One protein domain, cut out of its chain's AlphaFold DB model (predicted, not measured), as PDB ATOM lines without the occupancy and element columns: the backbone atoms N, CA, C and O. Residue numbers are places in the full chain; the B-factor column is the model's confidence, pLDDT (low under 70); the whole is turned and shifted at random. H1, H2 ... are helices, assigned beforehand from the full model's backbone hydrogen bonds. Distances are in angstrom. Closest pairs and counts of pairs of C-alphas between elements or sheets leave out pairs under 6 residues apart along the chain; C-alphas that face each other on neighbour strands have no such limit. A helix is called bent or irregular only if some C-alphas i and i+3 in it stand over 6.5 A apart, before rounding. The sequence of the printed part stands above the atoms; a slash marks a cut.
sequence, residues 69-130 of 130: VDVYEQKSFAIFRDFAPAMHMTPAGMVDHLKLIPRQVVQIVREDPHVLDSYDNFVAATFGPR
ATOM      1  N   VAL A  69     148.668 100.233 216.888       97.62
ATOM      2  CA  VAL A  69     149.473  99.609 217.945       97.62
ATOM      3  C   VAL A  69     150.624  98.800 217.356       97.62
ATOM      4  O   VAL A  69     151.726  98.846 217.897       97.62
ATOM      5  N   ASP A  70     150.393  98.092 216.253       98.19
ATOM      6  CA  ASP A  70     151.391  97.193 215.677       98.19
ATOM      7  C   ASP A  70     152.508  97.994 214.989       98.19
ATOM      8  O   ASP A  70     153.690  97.676 215.146       98.19
ATOM      9  N   VAL A  71     152.166  99.091 214.301       98.12
ATOM     10  CA  VAL A  71     153.163 100.012 213.727       98.12
ATOM     11  C   VAL A  71     153.983 100.693 214.824       98.12
ATOM     12  O   VAL A  71     155.211 100.780 214.724       98.12
ATOM     13  N   TYR A  72     153.329 101.166 215.887       98.38
ATOM     14  CA  TYR A  72     154.013 101.788 217.019       98.38
ATOM     15  C   TYR A  72     154.959 100.809 217.735       98.38
ATOM     16  O   TYR A  72     156.108 101.155 218.024       98.38
ATOM     17  N   GLU A  73     154.523  99.571 217.967       98.19
ATOM     18  CA  GLU A  73     155.336  98.515 218.575       98.19
ATOM     19  C   GLU A  73     156.580  98.204 217.730       98.19
ATOM     20  O   GLU A  73     157.698  98.206 218.249       98.19
ATOM     21  N   GLN A  74     156.427  98.040 216.411       98.44
ATOM     22  CA  GLN A  74     157.563  97.803 215.515       98.44
ATOM     23  C   GLN A  74     158.571  98.956 215.528       98.44
ATOM     24  O   GLN A  74     159.783  98.716 215.559       98.44
ATOM     25  N   LYS A  75     158.086 100.203 215.544       98.38
ATOM     26  CA  LYS A  75     158.943 101.392 215.636       98.38
ATOM     27  C   LYS A  75     159.693 101.442 216.967       98.38
ATOM     28  O   LYS A  75     160.885 101.735 216.987       98.38
ATOM     29  N   SER A  76     159.021 101.082 218.056       98.06
ATOM     30  CA  SER A  76     159.628 100.984 219.386       98.06
ATOM     31  C   SER A  76     160.722  99.915 219.417       98.06
ATOM     32  O   SER A  76     161.824 100.167 219.892       98.06
ATOM     33  N   PHE A  77     160.481  98.745 218.815       98.38
ATOM     34  CA  PHE A  77     161.493  97.690 218.730       98.38
ATOM     35  C   PHE A  77     162.703  98.092 217.888       98.38
ATOM     36  O   PHE A  77     163.803  97.630 218.171       98.38
ATOM     37  N   ALA A  78     162.541  98.925 216.856       98.44
ATOM     38  CA  ALA A  78     163.685  99.472 216.129       98.44
ATOM     39  C   ALA A  78     164.564 100.328 217.055       98.44
ATOM     40  O   ALA A  78     165.755 100.057 217.175       98.44
ATOM     41  N   ILE A  79     163.951 101.244 217.811       97.75
ATOM     42  CA  ILE A  79     164.650 102.082 218.796       97.75
ATOM     43  C   ILE A  79     165.358 101.221 219.851       97.75
ATOM     44  O   ILE A  79     166.514 101.470 220.179       97.75
ATOM     45  N   PHE A  80     164.706 100.169 220.353       95.81
ATOM     46  CA  PHE A  80     165.302  99.274 221.350       95.81
ATOM     47  C   PHE A  80     166.487  98.475 220.799       95.81
ATOM     48  O   PHE A  80     167.455  98.240 221.517       95.81
ATOM     49  N   ARG A  81     166.461  98.071 219.523       97.69
ATOM     50  CA  ARG A  81     167.623  97.421 218.893       97.69
ATOM     51  C   ARG A  81     168.816  98.365 218.813       97.69
ATOM     52  O   ARG A  81     169.924  97.933 219.122       97.69
ATOM     53  N   ASP A  82     168.575  99.620 218.449       96.62
ATOM     54  CA  ASP A  82     169.616 100.647 218.335       96.62
ATOM     55  C   ASP A  82     170.175 101.049 219.708       96.62
ATOM     56  O   ASP A  82     171.366 101.319 219.843       96.62
ATOM     57  N   PHE A  83     169.342 100.977 220.748       92.50
ATOM     58  CA  PHE A  83     169.732 101.209 222.136       92.50
ATOM     59  C   PHE A  83     170.595 100.080 222.734       92.50
ATOM     60  O   PHE A  83     171.388 100.306 223.646       92.50
ATOM     61  N   ALA A  84     170.480  98.851 222.221       92.75
ATOM     62  CA  ALA A  84     171.105  97.669 222.817       92.75
ATOM     63  C   ALA A  84     172.624  97.787 223.090       92.75
ATOM     64  O   ALA A  84     173.046  97.394 224.184       92.75
ATOM     65  N   PRO A  85     173.457  98.347 222.184       90.88
ATOM     66  CA  PRO A  85     174.891  98.495 222.427       90.88
ATOM     67  C   PRO A  85     175.219  99.407 223.614       90.88
ATOM     68  O   PRO A  85     176.179  99.125 224.331       90.88
ATOM     69  N   ALA A  86     174.417 100.454 223.855       88.75
ATOM     70  CA  ALA A  86     174.604 101.374 224.981       88.75
ATOM     71  C   ALA A  86     174.410 100.678 226.339       88.75
ATOM     72  O   ALA A  86     174.998 101.081 227.337       88.75
ATOM     73  N   MET A  87     173.648  99.582 226.353       86.69
ATOM     74  CA  MET A  87     173.385  98.759 227.537       86.69
ATOM     75  C   MET A  87     174.202  97.469 227.574       86.69
ATOM     76  O   MET A  87     173.928  96.591 228.390       86.69
ATOM     77  N   HIS A  88     175.184  97.319 226.682       91.25
ATOM     78  CA  HIS A  88     175.982  96.097 226.551       91.25
ATOM     79  C   HIS A  88     175.134  94.826 226.318       91.25
ATOM     80  O   HIS A  88     175.514  93.728 226.725       91.25
ATOM     81  N   MET A  89     173.992  94.964 225.632       90.31
ATOM     82  CA  MET A  89     173.095  93.866 225.257       90.31
ATOM     83  C   MET A  89     173.131  93.600 223.748       90.31
ATOM     84  O   MET A  89     173.517  94.447 222.942       90.31
ATOM     85  N   THR A  90     172.678  92.413 223.338       96.94
ATOM     86  CA  THR A  90     172.406  92.147 221.919       96.94
ATOM     87  C   THR A  90     171.094  92.821 221.496       96.94
ATOM     88  O   THR A  90     170.186  92.937 222.324       96.94
ATOM     89  N   PRO A  91     170.917  93.196 220.213       97.50
ATOM     90  CA  PRO A  91     169.657  93.772 219.734       97.50
ATOM     91  C   PRO A  91     168.433  92.894 220.026       97.50
ATOM     92  O   PRO A  91     167.383  93.394 220.424       97.50
ATOM     93  N   ALA A  92     168.569  91.574 219.870       98.06
ATOM     94  CA  ALA A  92     167.500  90.627 220.180       98.06
ATOM     95  C   ALA A  92     167.216  90.550 221.687       98.06
ATOM     96  O   ALA A  92     166.052  90.561 222.078       98.06
ATOM     97  N   GLY A  93     168.259  90.520 222.523       96.44
ATOM     98  CA  GLY A  93     168.111  90.507 223.979       96.44
ATOM     99  C   GLY A  93     167.458  91.780 224.513       96.44
ATOM    100  O   GLY A  93     166.621  91.705 225.404       96.44
ATOM    101  N   MET A  94     167.781  92.941 223.935       94.88
ATOM    102  CA  MET A  94     167.163  94.209 224.324       94.88
ATOM    103  C   MET A  94     165.680  94.265 223.948       94.88
ATOM    104  O   MET A  94     164.846  94.653 224.763       94.88
ATOM    105  N   VAL A  95     165.320  93.824 222.736       96.69
ATOM    106  CA  VAL A  95     163.905  93.712 222.360       96.69
ATOM    107  C   VAL A  95     163.184  92.739 223.283       96.69
ATOM    108  O   VAL A  95     162.112  93.075 223.765       96.69
ATOM    109  N   ASP A  96     163.755  91.569 223.571       97.62
ATOM    110  CA  ASP A  96     163.119  90.597 224.464       97.62
ATOM    111  C   ASP A  96     162.880  91.162 225.873       97.62
ATOM    112  O   ASP A  96     161.801  90.970 226.435       97.62
ATOM    113  N   HIS A  97     163.846  91.925 226.389       92.44
ATOM    114  CA  HIS A  97     163.763  92.596 227.682       92.44
ATOM    115  C   HIS A  97     162.662  93.668 227.733       92.44
ATOM    116  O   HIS A  97     161.960  93.776 228.737       92.44
ATOM    117  N   LEU A  98     162.467  94.427 226.648       92.94
ATOM    118  CA  LEU A  98     161.567  95.588 226.615       92.94
ATOM    119  C   LEU A  98     160.253  95.353 225.849       92.94
ATOM    120  O   LEU A  98     159.427  96.261 225.759       92.94
ATOM    121  N   LYS A  99     160.017  94.158 225.289       95.06
ATOM    122  CA  LYS A  99     158.928  93.907 224.321       95.06
ATOM    123  C   LYS A  99     157.518  94.227 224.815       95.06
ATOM    124  O   LYS A  99     156.636  94.470 224.002       95.06
ATOM    125  N   LEU A 100     157.293  94.208 226.129       95.56
ATOM    126  CA  LEU A 100     155.979  94.485 226.717       95.56
ATOM    127  C   LEU A 100     155.708  95.986 226.891       95.56
ATOM    128  O   LEU A 100     154.546  96.397 226.909       95.56
ATOM    129  N   ILE A 101     156.760  96.809 226.967       94.56
ATOM    130  CA  ILE A 101     156.657  98.238 227.281       94.56
ATOM    131  C   ILE A 101     155.804  99.005 226.261       94.56
ATOM    132  O   ILE A 101     154.946  99.768 226.700       94.56
ATOM    133  N   PRO A 102     155.931  98.823 224.928       97.00
ATOM    134  CA  PRO A 102     155.143  99.609 223.980       97.00
ATOM    135  C   PRO A 102     153.635  99.449 224.195       97.00
ATOM    136  O   PRO A 102     152.910 100.436 224.295       97.00
ATOM    137  N   ARG A 103     153.142  98.216 224.350       97.56
ATOM    138  CA  ARG A 103     151.707  97.985 224.583       97.56
ATOM    139  C   ARG A 103     151.247  98.494 225.948       97.56
ATOM    140  O   ARG A 103     150.137  99.015 226.039       97.56
ATOM    141  N   GLN A 104     152.095  98.410 226.971       96.75
ATOM    142  CA  GLN A 104     151.808  98.997 228.280       96.75
ATOM    143  C   GLN A 104     151.703 100.528 228.200       96.75
ATOM    144  O   GLN A 104     150.739 101.096 228.700       96.75
ATOM    145  N   VAL A 105     152.621 101.195 227.494       97.19
ATOM    146  CA  VAL A 105     152.546 102.642 227.234       97.19
ATOM    147  C   VAL A 105     151.260 102.996 226.489       97.19
ATOM    148  O   VAL A 105     150.610 103.980 226.829       97.19
ATOM    149  N   VAL A 106     150.835 102.180 225.516       97.88
ATOM    150  CA  VAL A 106     149.559 102.419 224.826       97.88
ATOM    151  C   VAL A 106     148.381 102.405 225.793       97.88
ATOM    152  O   VAL A 106     147.489 103.245 225.675       97.88
ATOM    153  N   GLN A 107     148.361 101.456 226.728       97.50
ATOM    154  CA  GLN A 107     147.329 101.398 227.756       97.50
ATOM    155  C   GLN A 107     147.378 102.638 228.655       97.50
ATOM    156  O   GLN A 107     146.362 103.314 228.788       97.50
ATOM    157  N   ILE A 108     148.557 102.980 229.180       96.69
ATOM    158  CA  ILE A 108     148.768 104.143 230.052       96.69
ATOM    159  C   ILE A 108     148.261 105.426 229.387       96.69
ATOM    160  O   ILE A 108     147.475 106.148 229.980       96.69
ATOM    161  N   VAL A 109     148.635 105.690 228.133       97.62
ATOM    162  CA  VAL A 109     148.238 106.923 227.430       97.62
ATOM    163  C   VAL A 109     146.741 106.948 227.093       97.62
ATOM    164  O   VAL A 109     146.138 108.015 226.976       97.62
ATOM    165  N   ARG A 110     146.108 105.782 226.913       96.94
ATOM    166  CA  ARG A 110     144.648 105.700 226.746       96.94
ATOM    167  C   ARG A 110     143.903 106.004 228.041       96.94
ATOM    168  O   ARG A 110     142.814 106.566 227.968       96.94
ATOM    169  N   GLU A 111     144.466 105.610 229.177       97.31
ATOM    170  CA  GLU A 111     143.914 105.878 230.505       97.31
ATOM    171  C   GLU A 111     144.167 107.330 230.933       97.31
ATOM    172  O   GLU A 111     143.252 107.989 231.425       97.31
ATOM    173  N   ASP A 112     145.370 107.846 230.676       96.94
ATOM    174  CA  ASP A 112     145.779 109.217 230.963       96.94
ATOM    175  C   ASP A 112     146.653 109.802 229.830       96.94
ATOM    176  O   ASP A 112     147.864 109.563 229.769       96.94
ATOM    177  N   PRO A 113     146.078 110.608 228.917       96.25
ATOM    178  CA  PRO A 113     146.840 111.215 227.831       96.25
ATOM    179  C   PRO A 113     147.820 112.304 228.301       96.25
ATOM    180  O   PRO A 113     148.755 112.612 227.558       96.25
ATOM    181  N   HIS A 114     147.664 112.851 229.515       96.44
ATOM    182  CA  HIS A 114     148.565 113.878 230.063       96.44
ATOM    183  C   HIS A 114     149.971 113.346 230.362       96.44
ATOM    184  O   HIS A 114     150.926 114.116 230.511       96.44
ATOM    185  N   VAL A 115     150.137 112.022 230.360       96.25
ATOM    186  CA  VAL A 115     151.444 111.356 230.379       96.25
ATOM    187  C   VAL A 115     152.351 111.847 229.245       96.25
ATOM    188  O   VAL A 115     153.569 111.867 229.400       96.25
ATOM    189  N   LEU A 116     151.787 112.289 228.115       97.56
ATOM    190  CA  LEU A 116     152.561 112.780 226.973       97.56
ATOM    191  C   LEU A 116     152.832 114.291 226.981       97.56
ATOM    192  O   LEU A 116     153.540 114.764 226.088       97.56
ATOM    193  N   ASP A 117     152.337 115.039 227.971       97.25
ATOM    194  CA  ASP A 117     152.522 116.497 228.050       97.25
ATOM    195  C   ASP A 117     153.988 116.891 228.281       97.25
ATOM    196  O   ASP A 117     154.422 117.969 227.867       97.25
ATOM    197  N   SER A 118     154.770 116.013 228.914       97.00
ATOM    198  CA  SER A 118     156.196 116.218 229.151       97.00
ATOM    199  C   SER A 118     156.966 114.899 229.141       97.00
ATOM    200  O   SER A 118     156.408 113.819 229.346       97.00
ATOM    201  N   TYR A 119     158.277 114.998 228.927       95.44
ATOM    202  CA  TYR A 119     159.171 113.850 229.028       95.44
ATOM    203  C   TYR A 119     159.205 113.274 230.452       95.44
ATOM    204  O   TYR A 119     159.177 112.060 230.630       95.44
ATOM    205  N   ASP A 120     159.193 114.139 231.468       93.62
ATOM    206  CA  ASP A 120     159.213 113.716 232.869       93.62
ATOM    207  C   ASP A 120     157.941 112.948 233.256       93.62
ATOM    208  O   ASP A 120     158.034 111.922 233.928       93.62
ATOM    209  N   ASN A 121     156.766 113.387 232.784       95.50
ATOM    210  CA  ASN A 121     155.508 112.664 232.995       95.50
ATOM    211  C   ASN A 121     155.569 111.273 232.357       95.50
ATOM    212  O   ASN A 121     155.186 110.282 232.978       95.50
ATOM    213  N   PHE A 122     156.090 111.198 231.133       95.50
ATOM    214  CA  PHE A 122     156.253 109.945 230.408       95.50
ATOM    215  C   PHE A 122     157.178 108.967 231.138       95.50
ATOM    216  O   PHE A 122     156.829 107.799 231.322       95.50
ATOM    217  N   VAL A 123     158.338 109.445 231.591       92.56
ATOM    218  CA  VAL A 123     159.297 108.659 232.377       92.56
ATOM    219  C   VAL A 123     158.652 108.175 233.673       92.56
ATOM    220  O   VAL A 123     158.710 106.981 233.964       92.56
ATOM    221  N   ALA A 124     157.993 109.064 234.418       92.12
ATOM    222  CA  ALA A 124     157.353 108.721 235.686       92.12
ATOM    223  C   ALA A 124     156.238 107.677 235.513       92.12
ATOM    224  O   ALA A 124     156.105 106.770 236.332       92.12
ATOM    225  N   ALA A 125     155.456 107.766 234.436       91.44
ATOM    226  CA  ALA A 125     154.395 106.805 234.151       91.44
ATOM    227  C   ALA A 125     154.930 105.447 233.668       91.44
ATOM    228  O   ALA A 125     154.322 104.413 233.937       91.44
ATOM    229  N   THR A 126     156.064 105.438 232.960       88.12
ATOM    230  CA  THR A 126     156.635 104.209 232.383       88.12
ATOM    231  C   THR A 126     157.491 103.438 233.392       88.12
ATOM    232  O   THR A 126     157.466 102.209 233.392       88.12
ATOM    233  N   PHE A 127     158.222 104.139 234.263       82.75
ATOM    234  CA  PHE A 127     159.225 103.541 235.158       82.75
ATOM    235  C   PHE A 127     158.928 103.738 236.650       82.75
ATOM    236  O   PHE A 127     159.549 103.099 237.493       82.75
ATOM    237  N   GLY A 128     157.926 104.553 236.978       78.88
ATOM    238  CA  GLY A 128     157.564 104.899 238.346       78.88
ATOM    239  C   GLY A 128     158.136 106.249 238.792       78.88
ATOM    240  O   GLY A 128     158.975 106.848 238.113       78.88
ATOM    241  N   PRO A 129     157.650 106.774 239.929       69.88
ATOM    242  CA  PRO A 129     158.144 108.024 240.491       69.88
ATOM    243  C   PRO A 129     159.612 107.897 240.920       69.88
ATOM    244  O   PRO A 129     160.043 106.848 241.398       69.88
ATOM    245  N   ARG A 130     160.351 108.994 240.751       60.81
ATOM    246  CA  ARG A 130     161.773 109.125 241.089       60.81
ATOM    247  C   ARG A 130     161.998 109.528 242.540       60.81
ATOM    248  O   ARG A 130     161.174 110.311 243.062       60.81
TER     249      ARG A 130
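What this domain is: This is residues 69 to 130 of the 130 residues of an uncharacterized protein of Phenylobacterium sp (UniProt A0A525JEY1). A long kinked helix, H1, is crossed along its second half by the short helix H2, and H3 passes the first half of H1 and runs on to the far end of a flat model, where tiny H4 turns the corner and H5 folds back toward H3. The printed part has 62 residues with five named helices, H1 to H5 in chain order, and no named strand: all helix. It is only just compact, close to loose, with a radius of gyration of the C-alphas of 12.4 A, and spans 33 by 28 by 15 A.

Where its parts are: H1, residues 69 to 87, begins at C-alpha 69 (149.473, 99.609, 217.945) and is 25.8 A long. It has a kink of 32 degrees near residue 81 and is irregular: C-alphas 82 and 85 are 7.0 A apart. H2 is residues 91 to 98, 10.8 A; H3 residues 101 to 111, 15.2 A; H4 residues 113 to 116, 6.0 A. H5, residues 119 to 127, 12.0 A, ends at C-alpha 127 (159.225, 103.541, 235.158).

How they stand to each other: H1 touches H2 with residues 77 to 85 alone, opposite ways at a steep tilt of 65 degrees; the closest C-alphas, of Arg 81 and Pro 91, are 4.3 A apart. With residues 69 to 76 alone H1 touches H3, the hub, at a steep tilt of 50 degrees, opposite ways; the closest C-alphas, of Glu 73 and Pro 102, are 5.5 A apart. H3 and H5 only just touch, with 3 pairs of C-alphas within 8 A, the closest those of Val 105 and Thr 126 at 6.8 A. H4 and H5 touch only at the corner, the closest C-alphas being those of Val 115 and Asn 121, 5.0 A. H1 is apart from H4 and H5. Each O i to N i+4 pair is within hydrogen-bond range in H2, H3 and H5, and 12 of 15 in H1; H4 is too short for such a pair.

The domain as a whole: The C-alphas farthest apart, of His 88 and Glu 111, are 33.8 A apart. The printed part has no cut, and the four links are tight. Mean pLDDT of the printed part is 94.2; residues 129 to 130 are under 70.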